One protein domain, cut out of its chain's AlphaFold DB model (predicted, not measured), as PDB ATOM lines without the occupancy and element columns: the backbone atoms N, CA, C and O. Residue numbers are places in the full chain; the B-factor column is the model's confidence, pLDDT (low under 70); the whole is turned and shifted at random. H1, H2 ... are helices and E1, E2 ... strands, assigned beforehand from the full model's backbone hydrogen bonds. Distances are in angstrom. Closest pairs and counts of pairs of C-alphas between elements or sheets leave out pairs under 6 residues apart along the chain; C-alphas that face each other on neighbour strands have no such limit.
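This is residues 36 to 140 of the 437 residues of an uncharacterized protein of Crocinitomicaceae bacterium (UniProt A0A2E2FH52). A small three-stranded sheet, E1 E2 E3, has one face covered by the long helix H3 and the short helix H5, two layers with helices on one face of a sheet, while an arm sticks out from this body: residues 36 to 55, which hold H1 and the first residues of H2. The rest of H2 comes near H3, and the short H4 lies along the chain between H3 and H5. The printed part has 105 residues with five named helices followed by three named strands, H1 H2 H3 H4 H5 E1 E2 E3; the strands form a meander, each the antiparallel neighbour of the one before, in the order E1 E2 E3. The class is mostly helix, and the whole is loose, with a radius of gyration of the C-alphas of 16.1 A and spans of 51 by 35 by 23 A, the arm making much of the length.

H1, residues 36 to 48, and H2, residues 51 to 64, are close but not clearly touching, with the C-alphas of Ala 47 and Val 53 the closest at 7.8 A, and run the same way at a steep tilt of 59 degrees. H2 and H3, residues 77 to 97, are near each other, with 6 pairs of C-alphas within 10 A. H3 and H4, residues 101 to 105, only just touch, with 3 pairs of C-alphas within 8 A, made by residues 91 to 95 of H3 alone; Val 95 and Val 104 have the closest C-alphas, 6.4 A apart. H3 and H5, residues 108 to 114, are close but not clearly touching, with the C-alphas of Ala 87 and Ile 111 the closest at 6.6 A, and run opposite ways at a steep tilt of 41 degrees. E1, residues 119 to 122, and E2, residues 127 to 131, are a hairpin, with N 129 and O 121 at 2.8 A. E2 and E3, residues 135 to 139, are a hairpin too, with N 128 and O 138 at 2.8 A. H3 is on the sheet over E2 and E3 at a height of 9.0 A; H5 is on the same face, over E1, at a height of 8.8 A. H4 only grazes the sheet. In H1 to H5 every O i to N i+4 pair is within hydrogen-bond range.

H1 begins at C-alpha 36 (142.234, 85.868, 108.409) and is 18.2 A long; H2 is 19.3 A. H3 begins at C-alpha 77 (129.696, 117.922, 147.789) and is 30.4 A long. E2 is 13.0 A, and E3, 13.7 A, ends at C-alpha 139 (113.890, 102.277, 137.317).

The C-alphas of Glu 36 and Lys 77, the two farthest apart, are 52.3 A from each other. The printed part has no cut, and the link from H2 to H3, residues 65 to 76, is long. The mean pLDDT of the printed part is 74.1; 48 residues are under 70, among them 43 to 72 and 132 to 140.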
ATOM      1  N   GLU A  36     143.061  85.867 107.203       62.69
ATOM      2  CA  GLU A  36     142.234  85.868 108.409       62.69
ATOM      3  C   GLU A  36     142.311  87.202 109.163       62.69
ATOM      4  O   GLU A  36     141.278  87.740 109.561       62.69
ATOM      5  N   THR A  37     143.501  87.807 109.263       65.06
ATOM      6  CA  THR A  37     143.694  89.142 109.854       65.06
ATOM      7  C   THR A  37     143.052  90.236 109.004       65.06
ATOM      8  O   THR A  37     142.461  91.167 109.553       65.06
ATOM      9  N   LEU A  38     143.072  90.109 107.673       64.94
ATOM     10  CA  LEU A  38     142.342  91.015 106.778       64.94
ATOM     11  C   LEU A  38     140.820  90.901 106.932       64.94
ATOM     12  O   LEU A  38     140.135  91.924 106.983       64.94
ATOM     13  N   ASN A  39     140.283  89.684 107.034       61.69
ATOM     14  CA  ASN A  39     138.849  89.471 107.228       61.69
ATOM     15  C   ASN A  39     138.379  89.964 108.599       61.69
ATOM     16  O   ASN A  39     137.346  90.628 108.680       61.69
ATOM     17  N   HIS A  40     139.164  89.724 109.650       58.00
ATOM     18  CA  HIS A  40     138.888  90.240 110.987       58.00
ATOM     19  C   HIS A  40     138.908  91.774 111.012       58.00
ATOM     20  O   HIS A  40     137.975  92.404 111.506       58.00
ATOM     21  N   LYS A  41     139.912  92.398 110.379       66.12
ATOM     22  CA  LYS A  41     139.991  93.861 110.254       66.12
ATOM     23  C   LYS A  41     138.798  94.433 109.487       66.12
ATOM     24  O   LYS A  41     138.223  95.434 109.901       66.12
ATOM     25  N   LYS A  42     138.364  93.767 108.416       71.56
ATOM     26  CA  LYS A  42     137.201  94.184 107.622       71.56
ATOM     27  C   LYS A  42     135.887  94.031 108.392       71.56
ATOM     28  O   LYS A  42     135.029  94.907 108.302       71.56
ATOM     29  N   GLN A  43     135.725  92.967 109.180       61.00
ATOM     30  CA  GLN A  43     134.572  92.801 110.072       61.00
ATOM     31  C   GLN A  43     134.554  93.868 111.170       61.00
ATOM     32  O   GLN A  43     133.509  94.472 111.406       61.00
ATOM     33  N   GLN A  44     135.708  94.182 111.761       57.16
ATOM     34  CA  GLN A  44     135.848  95.239 112.762       57.16
ATOM     35  C   GLN A  44     135.552  96.631 112.180       57.16
ATOM     36  O   GLN A  44     134.811  97.408 112.775       57.16
ATOM     37  N   GLU A  45     136.035  96.935 110.972       65.44
ATOM     38  CA  GLU A  45     135.705  98.176 110.258       65.44
ATOM     39  C   GLU A  45     134.214  98.272 109.901       65.44
ATOM     40  O   GLU A  45     133.647  99.365 109.907       65.44
ATOM     41  N   THR A  46     133.565  97.144 109.607       64.56
ATOM     42  CA  THR A  46     132.126  97.105 109.297       64.56
ATOM     43  C   THR A  46     131.284  97.271 110.564       64.56
ATOM     44  O   THR A  46     130.289  97.993 110.542       64.56
ATOM     45  N   ALA A  47     131.712  96.681 111.685       53.47
ATOM     46  CA  ALA A  47     131.095  96.879 112.994       53.47
ATOM     47  C   ALA A  47     131.192  98.348 113.442       53.47
ATOM     48  O   ALA A  47     130.184  98.932 113.839       53.47
ATOM     49  N   ASN A  48     132.361  98.972 113.269       53.75
ATOM     50  CA  ASN A  48     132.593 100.379 113.612       53.75
ATOM     51  C   ASN A  48     131.818 101.363 112.715       53.75
ATOM     52  O   ASN A  48     131.578 102.494 113.114       53.75
ATOM     53  N   LYS A  49     131.396 100.950 111.513       67.38
ATOM     54  CA  LYS A  49     130.585 101.769 110.588       67.38
ATOM     55  C   LYS A  49     129.084 101.482 110.665       67.38
ATOM     56  O   LYS A  49     128.327 101.939 109.809       67.38
ATOM     57  N   SER A  50     128.635 100.703 111.648       69.50
ATOM     58  CA  SER A  50     127.209 100.433 111.827       69.50
ATOM     59  C   SER A  50     126.444 101.738 112.099       69.50
ATOM     60  O   SER A  50     126.900 102.531 112.926       69.50
ATOM     61  N   PRO A  51     125.246 101.947 111.513       58.34
ATOM     62  CA  PRO A  51     124.397 103.109 111.801       58.34
ATOM     63  C   PRO A  51     124.153 103.327 113.299       58.34
ATOM     64  O   PRO A  51     123.953 104.456 113.737       58.34
ATOM     65  N   ARG A  52     124.198 102.250 114.093       56.44
ATOM     66  CA  ARG A  52     124.070 102.295 115.552       56.44
ATOM     67  C   ARG A  52     125.309 102.885 116.229       56.44
ATOM     68  O   ARG A  52     125.145 103.673 117.151       56.44
ATOM     69  N   VAL A  53     126.515 102.548 115.761       58.25
ATOM     70  CA  VAL A  53     127.767 103.160 116.240       58.25
ATOM     71  C   VAL A  53     127.776 104.636 115.880       58.25
ATOM     72  O   VAL A  53     128.037 105.449 116.744       58.25
ATOM     73  N   THR A  54     127.334 105.011 114.679       62.81
ATOM     74  CA  THR A  54     127.216 106.425 114.292       62.81
ATOM     75  C   THR A  54     126.159 107.184 115.108       62.81
ATOM     76  O   THR A  54     126.354 108.349 115.441       62.81
ATOM     77  N   GLN A  55     125.035 106.548 115.467       64.44
ATOM     78  CA  GLN A  55     124.037 107.144 116.367       64.44
ATOM     79  C   GLN A  55     124.561 107.281 117.803       64.44
ATOM     80  O   GLN A  55     124.291 108.294 118.441       64.44
ATOM     81  N   LEU A  56     125.328 106.304 118.292       55.75
ATOM     82  CA  LEU A  56     125.993 106.351 119.598       55.75
ATOM     83  C   LEU A  56     127.118 107.389 119.626       55.75
ATOM     84  O   LEU A  56     127.156 108.192 120.543       55.75
ATOM     85  N   GLU A  57     127.950 107.464 118.588       66.00
ATOM     86  CA  GLU A  57     128.975 108.498 118.408       66.00
ATOM     87  C   GLU A  57     128.353 109.893 118.300       66.00
ATOM     88  O   GLU A  57     128.930 110.858 118.782       66.00
ATOM     89  N   ALA A  58     127.160 110.029 117.714       64.81
ATOM     90  CA  ALA A  58     126.430 111.297 117.688       64.81
ATOM     91  C   ALA A  58     125.854 111.679 119.064       64.81
ATOM     92  O   ALA A  58     125.759 112.870 119.377       64.81
ATOM     93  N   VAL A  59     125.477 110.694 119.890       56.31
ATOM     94  CA  VAL A  59     125.129 110.912 121.303       56.31
ATOM     95  C   VAL A  59     126.385 111.307 122.083       56.31
ATOM     96  O   VAL A  59     126.372 112.342 122.743       56.31
ATOM     97  N   ASP A  60     127.492 110.581 121.921       56.19
ATOM     98  CA  ASP A  60     128.779 110.888 122.551       56.19
ATOM     99  C   ASP A  60     129.325 112.249 122.116       56.19
ATOM    100  O   ASP A  60     129.816 112.987 122.957       56.19
ATOM    101  N   ALA A  61     129.187 112.648 120.849       59.56
ATOM    102  CA  ALA A  61     129.619 113.954 120.349       59.56
ATOM    103  C   ALA A  61     128.779 115.101 120.927       59.56
ATOM    104  O   ALA A  61     129.330 116.122 121.332       59.56
ATOM    105  N   LYS A  62     127.452 114.924 121.039       55.06
ATOM    106  CA  LYS A  62     126.578 115.904 121.707       55.06
ATOM    107  C   LYS A  62     126.825 115.999 123.210       55.06
ATOM    108  O   LYS A  62     126.538 117.040 123.792       55.06
ATOM    109  N   VAL A  63     127.329 114.938 123.836       54.00
ATOM    110  CA  VAL A  63     127.654 114.920 125.267       54.00
ATOM    111  C   VAL A  63     129.091 115.416 125.524       54.00
ATOM    112  O   VAL A  63     129.311 116.129 126.506       54.00
ATOM    113  N   ASN A  64     130.044 115.128 124.629       50.16
ATOM    114  CA  ASN A  64     131.463 115.506 124.724       50.16
ATOM    115  C   ASN A  64     131.721 117.005 124.560       50.16
ATOM    116  O   ASN A  64     132.642 117.510 125.197       50.16
ATOM    117  N   ASP A  65     130.900 117.731 123.796       50.53
ATOM    118  CA  ASP A  65     131.045 119.191 123.624       50.53
ATOM    119  C   ASP A  65     130.831 119.984 124.936       50.53
ATOM    120  O   ASP A  65     131.105 121.180 125.020       50.53
ATOM    121  N   THR A  66     130.390 119.305 125.999       49.47
ATOM    122  CA  THR A  66     130.214 119.856 127.352       49.47
ATOM    123  C   THR A  66     131.235 119.359 128.379       49.47
ATOM    124  O   THR A  66     131.201 119.803 129.529       49.47
ATOM    125  N   ILE A  67     132.159 118.461 128.017       49.16
ATOM    126  CA  ILE A  67     133.087 117.870 128.989       49.16
ATOM    127  C   ILE A  67     134.331 118.746 129.106       49.16
ATOM    128  O   ILE A  67     135.337 118.553 128.424       49.16
ATOM    129  N   GLN A  68     134.286 119.711 130.023       57.75
ATOM    130  CA  GLN A  68     135.523 120.298 130.523       57.75
ATOM    131  C   GLN A  68     136.344 119.209 131.238       57.75
ATOM    132  O   GLN A  68     135.773 118.428 132.006       57.75
ATOM    133  N   PRO A  69     137.672 119.142 131.021       55.44
ATOM    134  CA  PRO A  69     138.528 118.196 131.723       55.44
ATOM    135  C   PRO A  69     138.338 118.355 133.233       55.44
ATOM    136  O   PRO A  69     138.501 119.444 133.787       55.44
ATOM    137  N   LEU A  70     137.951 117.259 133.891       62.47
ATOM    138  CA  LEU A  70     137.616 117.267 135.310       62.47
ATOM    139  C   LEU A  70     138.814 117.773 136.125       62.47
ATOM    140  O   LEU A  70     139.893 117.178 136.039       62.47
ATOM    141  N   PRO A  71     138.638 118.814 136.960       65.12
ATOM    142  CA  PRO A  71     139.733 119.387 137.723       65.12
ATOM    143  C   PRO A  71     140.422 118.313 138.575       65.12
ATOM    144  O   PRO A  71     139.782 117.495 139.252       65.12
ATOM    145  N   SER A  72     141.753 118.302 138.529       61.00
ATOM    146  CA  SER A  72     142.598 117.457 139.367       61.00
ATOM    147  C   SER A  72     142.542 117.978 140.808       61.00
ATOM    148  O   SER A  72     143.345 118.813 141.216       61.00
ATOM    149  N   GLY A  73     141.537 117.547 141.572       79.88
ATOM    150  CA  GLY A  73     141.319 117.999 142.944       79.88
ATOM    151  C   GLY A  73     140.204 117.242 143.665       79.88
ATOM    152  O   GLY A  73     139.414 116.512 143.062       79.88
ATOM    153  N   LYS A  74     140.153 117.404 144.991       81.94
ATOM    154  CA  LYS A  74     139.117 116.816 145.850       81.94
ATOM    155  C   LYS A  74     137.769 117.461 145.497       81.94
ATOM    156  O   LYS A  74     137.613 118.668 145.655       81.94
ATOM    157  N   ARG A  75     136.812 116.669 145.004       85.12
ATOM    158  CA  ARG A  75     135.476 117.161 144.627       85.12
ATOM    159  C   ARG A  75     134.740 117.733 145.839       85.12
ATOM    160  O   ARG A  75     134.779 117.155 146.926       85.12
ATOM    161  N   SER A  76     134.041 118.845 145.642       88.81
ATOM    162  CA  SER A  76     133.075 119.364 146.614       88.81
ATOM    163  C   SER A  76     131.802 118.507 146.636       88.81
ATOM    164  O   SER A  76     131.508 117.788 145.680       88.81
ATOM    165  N   LYS A  77     130.999 118.612 147.704       84.69
ATOM    166  CA  LYS A  77     129.696 117.922 147.789       84.69
ATOM    167  C   LYS A  77     128.740 118.316 146.655       84.69
ATOM    168  O   LYS A  77     127.999 117.470 146.172       84.69
ATOM    169  N   ALA A  78     128.766 119.581 146.227       85.12
ATOM    170  CA  ALA A  78     127.932 120.068 145.130       85.12
ATOM    171  C   ALA A  78     128.342 119.439 143.789       85.12
ATOM    172  O   ALA A  78     127.486 118.950 143.063       85.12
ATOM    173  N   GLN A  79     129.648 119.358 143.514       85.69
ATOM    174  CA  GLN A  79     130.163 118.669 142.325       85.69
ATOM    175  C   GLN A  79     129.813 117.178 142.337       85.69
ATOM    176  O   GLN A  79     129.356 116.656 141.334       85.69
ATOM    177  N   MET A  80     129.949 116.506 143.486       84.19
ATOM    178  CA  MET A  80     129.544 115.101 143.630       84.19
ATOM    179  C   MET A  80     128.056 114.886 143.325       84.19
ATOM    180  O   MET A  80     127.699 113.903 142.685       84.19
ATOM    181  N   GLN A  81     127.184 115.790 143.779       83.50
ATOM    182  CA  GLN A  81     125.752 115.716 143.494       83.50
ATOM    183  C   GLN A  81     125.443 115.965 142.013       83.50
ATOM    184  O   GLN A  81     124.580 115.288 141.456       83.50
ATOM    185  N   GLU A  82     126.137 116.913 141.387       86.81
ATOM    186  CA  GLU A  82     125.974 117.205 139.965       86.81
ATOM    187  C   GLU A  82     126.435 116.031 139.096       86.81
ATOM    188  O   GLU A  82     125.690 115.594 138.223       86.81
ATOM    189  N   ASP A  83     127.583 115.426 139.416       85.81
ATOM    190  CA  ASP A  83     128.078 114.215 138.750       85.81
ATOM    191  C   ASP A  83     127.048 113.074 138.830       85.81
ATOM    192  O   ASP A  83     126.807 112.380 137.845       85.81
ATOM    193  N   VAL A  84     126.388 112.898 139.983       85.25
ATOM    194  CA  VAL A  84     125.312 111.906 140.149       85.25
ATOM    195  C   VAL A  84     124.100 112.231 139.279       85.25
ATOM    196  O   VAL A  84     123.513 111.318 138.701       85.25
ATOM    197  N   ASN A  85     123.706 113.502 139.177       85.19
ATOM    198  CA  ASN A  85     122.562 113.918 138.364       85.19
ATOM    199  C   ASN A  85     122.835 113.729 136.868       85.19
ATOM    200  O   ASN A  85     121.970 113.234 136.145       85.19
ATOM    201  N   LEU A  86     124.043 114.074 136.418       87.94
ATOM    202  CA  LEU A  86     124.479 113.887 135.038       87.94
ATOM    203  C   LEU A  86     124.596 112.399 134.693       87.94
ATOM    204  O   LEU A  86     124.007 111.965 133.705       87.94
ATOM    205  N   ALA A  87     125.241 111.604 135.554       88.81
ATOM    206  CA  ALA A  87     125.287 110.151 135.408       88.81
ATOM    207  C   ALA A  87     123.881 109.554 135.340       88.81
ATOM    208  O   ALA A  87     123.607 108.684 134.515       88.81
ATOM    209  N   LYS A  88     122.963 110.046 136.180       88.19
ATOM    210  CA  LYS A  88     121.572 109.606 136.169       88.19
ATOM    211  C   LYS A  88     120.893 109.907 134.833       88.19
ATOM    212  O   LYS A  88     120.267 109.012 134.273       88.19
ATOM    213  N   ALA A  89     121.023 111.128 134.322       87.44
ATOM    214  CA  ALA A  89     120.432 111.525 133.048       87.44
ATOM    215  C   ALA A  89     121.001 110.720 131.865       87.44
ATOM    216  O   ALA A  89     120.241 110.283 131.001       87.44
ATOM    217  N   GLU A  90     122.314 110.473 131.849       91.88
ATOM    218  CA  GLU A  90     122.967 109.656 130.822       91.88
ATOM    219  C   GLU A  90     122.495 108.200 130.881       91.88
ATOM    220  O   GLU A  90     122.097 107.638 129.861       91.88
ATOM    221  N   VAL A  91     122.429 107.605 132.077       89.62
ATOM    222  CA  VAL A  91     121.889 106.251 132.246       89.62
ATOM    223  C   VAL A  91     120.411 106.193 131.857       89.62
ATOM    224  O   VAL A  91     119.998 105.229 131.225       89.62
ATOM    225  N   GLU A  92     119.595 107.203 132.165       86.50
ATOM    226  CA  GLU A  92     118.195 107.250 131.723       86.50
ATOM    227  C   GLU A  92     118.065 107.305 130.193       86.50
ATOM    228  O   GLU A  92     117.175 106.664 129.627       86.50
ATOM    229  N   GLN A  93     118.941 108.042 129.504       87.69
ATOM    230  CA  GLN A  93     118.991 108.054 128.039       87.69
ATOM    231  C   GLN A  93     119.441 106.703 127.480       87.69
ATOM    232  O   GLN A  93     118.793 106.162 126.579       87.69
ATOM    233  N   LEU A  94     120.486 106.118 128.064       88.56
ATOM    234  CA  LEU A  94     120.965 104.791 127.703       88.56
ATOM    235  C   LEU A  94     119.854 103.754 127.876       88.56
ATOM    236  O   LEU A  94     119.537 103.041 126.930       88.56
ATOM    237  N   VAL A  95     119.185 103.743 129.033       84.62
ATOM    238  CA  VAL A  95     118.057 102.854 129.330       84.62
ATOM    239  C   VAL A  95     116.941 103.025 128.315       84.62
ATOM    240  O   VAL A  95     116.359 102.015 127.942       84.62
ATOM    241  N   LYS A  96     116.628 104.242 127.844       83.94
ATOM    242  CA  LYS A  96     115.612 104.474 126.795       83.94
ATOM    243  C   LYS A  96     116.005 103.853 125.454       83.94
ATOM    244  O   LYS A  96     115.133 103.304 124.785       83.94
ATOM    245  N   SER A  97     117.285 103.922 125.094       83.62
ATOM    246  CA  SER A  97     117.811 103.428 123.813       83.62
ATOM    247  C   SER A  97     118.148 101.928 123.794       83.62
ATOM    248  O   SER A  97     118.096 101.300 122.737       83.62
ATOM    249  N   ALA A  98     118.475 101.347 124.949       82.62
ATOM    250  CA  ALA A  98     118.886  99.956 125.087       82.62
ATOM    251  C   ALA A  98     117.689  98.994 125.120       82.62
ATOM    252  O   ALA A  98     116.642  99.281 125.712       82.62
ATOM    253  N   LYS A  99     117.861  97.818 124.509       77.00
ATOM    254  CA  LYS A  99     116.852  96.749 124.452       77.00
ATOM    255  C   LYS A  99     116.949  95.794 125.640       77.00
ATOM    256  O   LYS A  99     115.921  95.373 126.171       77.00
ATOM    257  N   THR A 100     118.167  95.464 126.064       74.31
ATOM    258  CA  THR A 100     118.435  94.478 127.124       74.31
ATOM    259  C   THR A 100     119.161  95.112 128.307       74.31
ATOM    260  O   THR A 100     119.769  96.176 128.190       74.31
ATOM    261  N   THR A 101     119.122  94.453 129.466       77.38
ATOM    262  CA  THR A 101     119.920  94.869 130.629       77.38
ATOM    263  C   THR A 101     121.426  94.741 130.384       77.38
ATOM    264  O   THR A 101     122.172  95.600 130.843       77.38
ATOM    265  N   GLY A 102     121.876  93.735 129.624       76.62
ATOM    266  CA  GLY A 102     123.295  93.552 129.295       76.62
ATOM    267  C   GLY A 102     123.864  94.672 128.422       76.62
ATOM    268  O   GLY A 102     124.995  95.103 128.640       76.62
ATOM    269  N   GLU A 103     123.062  95.222 127.499       81.69
ATOM    270  CA  GLU A 103     123.452  96.413 126.734       81.69
ATOM    271  C   GLU A 103     123.704  97.606 127.655       81.69
ATOM    272  O   GLU A 103     124.684  98.312 127.468       81.69
ATOM    273  N   VAL A 104     122.862  97.813 128.669       84.50
ATOM    274  CA  VAL A 104     123.040  98.899 129.642       84.50
ATOM    275  C   VAL A 104     124.272  98.656 130.522       84.50
ATOM    276  O   VAL A 104     125.079  99.564 130.722       84.50
ATOM    277  N   GLU A 105     124.454  97.422 131.004       83.12
ATOM    278  CA  GLU A 105     125.587  97.028 131.851       83.12
ATOM    279  C   GLU A 105     126.940  97.218 131.155       83.12
ATOM    280  O   GLU A 105     127.938  97.552 131.792       83.12
ATOM    281  N   ALA A 106     126.992  97.046 129.832       84.94
ATOM    282  CA  ALA A 106     128.213  97.232 129.059       84.94
ATOM    283  C   ALA A 106     128.798  98.654 129.164       84.94
ATOM    284  O   ALA A 106     130.018  98.795 129.075       84.94
ATOM    285  N   TYR A 107     127.970  99.673 129.423       90.81
ATOM    286  CA  TYR A 107     128.403 101.070 129.572       90.81
ATOM    287  C   TYR A 107     128.745 101.461 131.012       90.81
ATOM    288  O   TYR A 107     129.299 102.539 131.234       90.81
ATOM    289  N   PHE A 108     128.448 100.614 132.002       91.62
ATOM    290  CA  PHE A 108     128.701 100.926 133.410       91.62
ATOM    291  C   PHE A 108     130.154 101.325 133.698       91.62
ATOM    292  O   PHE A 108     130.323 102.360 134.338       91.62
ATOM    293  N   PRO A 109     131.200 100.634 133.193       89.44
ATOM    294  CA  PRO A 109     132.583 101.058 133.420       89.44
ATOM    295  C   PRO A 109     132.879 102.465 132.883       89.44
ATOM    296  O   PRO A 109     133.507 103.262 133.572       89.44
ATOM    297  N   MET A 110     132.364 102.796 131.695       89.88
ATOM    298  CA  MET A 110     132.572 104.102 131.066       89.88
ATOM    299  C   MET A 110     131.887 105.220 131.857       89.88
ATOM    300  O   MET A 110     132.511 106.230 132.164       89.88
ATOM    301  N   ILE A 111     130.621 105.027 132.240       90.44
ATOM    302  CA  ILE A 111     129.864 105.998 133.047       90.44
ATOM    303  C   ILE A 111     130.497 106.126 134.444       90.44
ATOM    304  O   ILE A 111     130.623 107.228 134.981       90.44
ATOM    305  N   GLN A 112     130.949 105.009 135.023       90.75
ATOM    306  CA  GLN A 112     131.666 104.983 136.292       90.75
ATOM    307  C   GLN A 112     132.948 105.805 136.241       90.75
ATOM    308  O   GLN A 112     133.191 106.601 137.145       90.75
ATOM    309  N   GLU A 113     133.751 105.642 135.196       88.75
ATOM    310  CA  GLU A 113     134.986 106.395 135.008       88.75
ATOM    311  C   GLU A 113     134.701 107.879 134.745       88.75
ATOM    312  O   GLU A 113     135.222 108.744 135.459       88.75
ATOM    313  N   LYS A 114     133.794 108.169 133.804       89.94
ATOM    314  CA  LYS A 114     133.399 109.520 133.379       89.94
ATOM    315  C   LYS A 114     132.944 110.392 134.543       89.94
ATOM    316  O   LYS A 114     133.395 111.526 134.671       89.94
ATOM    317  N   TYR A 115     132.106 109.852 135.425       90.25
ATOM    318  CA  TYR A 115     131.579 110.582 136.581       90.25
ATOM    319  C   TYR A 115     132.314 110.269 137.888       90.25
ATOM    320  O   TYR A 115     131.942 110.767 138.953       90.25
ATOM    321  N   ARG A 116     133.376 109.452 137.840       88.06
ATOM    322  CA  ARG A 116     134.109 108.951 139.015       88.06
ATOM    323  C   ARG A 116     133.151 108.362 140.058       88.06
ATOM    324  O   ARG A 116     133.203 108.727 141.242       88.06
ATOM    325  N   LEU A 117     132.228 107.511 139.607       88.12
ATOM    326  CA  LEU A 117     131.285 106.820 140.477       88.12
ATOM    327  C   LEU A 117     132.031 105.799 141.345       88.12
ATOM    328  O   LEU A 117     132.937 105.106 140.885       88.12
ATOM    329  N   LYS A 118     131.647 105.681 142.618       87.62
ATOM    330  CA  LYS A 118     132.149 104.598 143.474       87.62
ATOM    331  C   LYS A 118     131.527 103.269 143.055       87.62
ATOM    332  O   LYS A 118     132.192 102.239 143.100       87.62
ATOM    333  N   HIS A 119     130.260 103.308 142.658       89.31
ATOM    334  CA  HIS A 119     129.545 102.156 142.139       89.31
ATOM    335  C   HIS A 119     128.455 102.595 141.162       89.31
ATOM    336  O   HIS A 119     127.791 103.611 141.366       89.31
ATOM    337  N   ILE A 120     128.267 101.791 140.127       89.69
ATOM    338  CA  ILE A 120     127.086 101.762 139.278       89.69
ATOM    339  C   ILE A 120     126.791 100.295 138.994       89.69
ATOM    340  O   ILE A 120     127.705  99.509 138.743       89.69
ATOM    341  N   GLY A 121     125.529  99.909 139.094       86.81
ATOM    342  CA  GLY A 121     125.144  98.517 138.941       86.81
ATOM    343  C   GLY A 121     123.644  98.345 139.020       86.81
ATOM    344  O   GLY A 121     122.925  99.234 139.474       86.81
ATOM    345  N   PHE A 122     123.154  97.186 138.602       81.38
ATOM    346  CA  PHE A 122     121.777  96.825 138.881       81.38
ATOM    347  C   PHE A 122     121.638  96.319 140.317       81.38
ATOM    348  O   PHE A 122     122.449  95.536 140.810       81.38
ATOM    349  N   ASN A 123     120.567  96.730 140.984       79.69
ATOM    350  CA  ASN A 123     120.181  96.207 142.275       79.69
ATOM    351  C   ASN A 123     119.314  94.955 142.140       79.69
ATOM    352  O   ASN A 123     118.934  94.497 141.064       79.69
ATOM    353  N   LYS A 124     118.940  94.442 143.304       69.81
ATOM    354  CA  LYS A 124     118.111  93.260 143.505       69.81
ATOM    355  C   LYS A 124     116.788  93.254 142.717       69.81
ATOM    356  O   LYS A 124     116.369  92.206 142.233       69.81
ATOM    357  N   ASN A 125     116.182  94.422 142.526       68.50
ATOM    358  CA  ASN A 125     114.893  94.595 141.859       68.50
ATOM    359  C   ASN A 125     115.024  94.875 140.350       68.50
ATOM    360  O   ASN A 125     114.019  95.113 139.678       68.50
ATOM    361  N   GLY A 126     116.251  94.883 139.819       69.06
ATOM    362  CA  GLY A 126     116.514  95.300 138.444       69.06
ATOM    363  C   GLY A 126     116.373  96.801 138.230       69.06
ATOM    364  O   GLY A 126     116.039  97.213 137.125       69.06
ATOM    365  N   GLU A 127     116.589  97.611 139.268       80.88
ATOM    366  CA  GLU A 127     116.792  99.062 139.168       80.88
ATOM    367  C   GLU A 127     118.294  99.350 139.101       80.88
ATOM    368  O   GLU A 127     119.078  98.612 139.688       80.88
ATOM    369  N   ILE A 128     118.718 100.424 138.442       81.88
ATOM    370  CA  ILE A 128     120.129 100.831 138.429       81.88
ATOM    371  C   ILE A 128     120.394 101.711 139.650       81.88
ATOM    372  O   ILE A 128     119.712 102.716 139.865       81.88
ATOM    373  N   GLU A 129     121.380 101.332 140.454       84.56
ATOM    374  CA  GLU A 129     121.887 102.095 141.590       84.56
ATOM    375  C   GLU A 129     123.203 102.776 141.216       84.56
ATOM    376  O   GLU A 129     124.117 102.146 140.689       84.56
ATOM    377  N   ILE A 130     123.296 104.075 141.506       83.75
ATOM    378  CA  ILE A 130     124.488 104.905 141.310       83.75
ATOM    379  C   ILE A 130     124.934 105.415 142.687       83.75
ATOM    380  O   ILE A 130     124.155 106.053 143.399       83.75
ATOM    381  N   GLU A 131     126.183 105.154 143.078       81.56
ATOM    382  CA  GLU A 131     126.772 105.595 144.347       81.56
ATOM    383  C   GLU A 131     128.001 106.480 144.105       81.56
ATOM    384  O   GLU A 131     129.037 106.025 143.626       81.56
ATOM    385  N   ILE A 132     127.904 107.742 144.524       69.06
ATOM    386  CA  ILE A 132     129.046 108.647 144.772       69.06
ATOM    387  C   ILE A 132     129.027 109.205 146.192       69.06
ATOM    388  O   ILE A 132     130.069 109.611 146.705       69.06
ATOM    389  N   ASN A 133     127.858 109.129 146.838       57.97
ATOM    390  CA  ASN A 133     127.457 109.879 148.018       57.97
ATOM    391  C   ASN A 133     127.076 111.329 147.634       57.97
ATOM    392  O   ASN A 133     127.940 112.205 147.629       57.97
ATOM    393  N   PRO A 134     125.797 111.591 147.287       54.53
ATOM    394  CA  PRO A 134     124.619 110.758 147.569       54.53
ATOM    395  C   PRO A 134     124.379 109.607 146.576       54.53
ATOM    396  O   PRO A 134     125.105 109.432 145.598       54.53
ATOM    397  N   LYS A 135     123.396 108.758 146.905       64.62
ATOM    398  CA  LYS A 135     122.951 107.614 146.094       64.62
ATOM    399  C   LYS A 135     121.776 108.028 145.210       64.62
ATOM    400  O   LYS A 135     120.855 108.674 145.705       64.62
ATOM    401  N   ALA A 136     121.770 107.610 143.950       67.69
ATOM    402  CA  ALA A 136     120.630 107.748 143.046       67.69
ATOM    403  C   ALA A 136     120.137 106.373 142.573       67.69
ATOM    404  O   ALA A 136     120.908 105.415 142.513       67.69
ATOM    405  N   LYS A 137     118.842 106.288 142.252       67.88
ATOM    406  CA  LYS A 137     118.184 105.089 141.716       67.88
ATOM    407  C   LYS A 137     117.464 105.416 140.413       67.88
ATOM    408  O   LYS A 137     116.868 106.490 140.302       67.88
ATOM    409  N   ILE A 138     117.496 104.489 139.461       67.38
ATOM    410  CA  ILE A 138     116.813 104.583 138.166       67.38
ATOM    411  C   ILE A 138     116.022 103.299 137.945       67.38
ATOM    412  O   ILE A 138     116.548 102.201 138.104       67.38
ATOM    413  N   ASN A 139     114.751 103.426 137.572       63.72
ATOM    414  CA  ASN A 139     113.890 102.277 137.317       63.72
ATOM    415  C   ASN A 139     114.158 101.700 135.913       63.72
ATOM    416  O   ASN A 139     113.963 102.385 134.912       63.72
ATOM    417  N   SER A 140     114.567 100.433 135.848       59.34
ATOM    418  CA  SER A 140     114.758  99.659 134.609       59.34
ATOM    419  C   SER A 140     113.905  98.381 134.570       59.34
ATOM    420  O   SER A 140     114.145  97.478 133.770       59.34
TER     421      SER A 140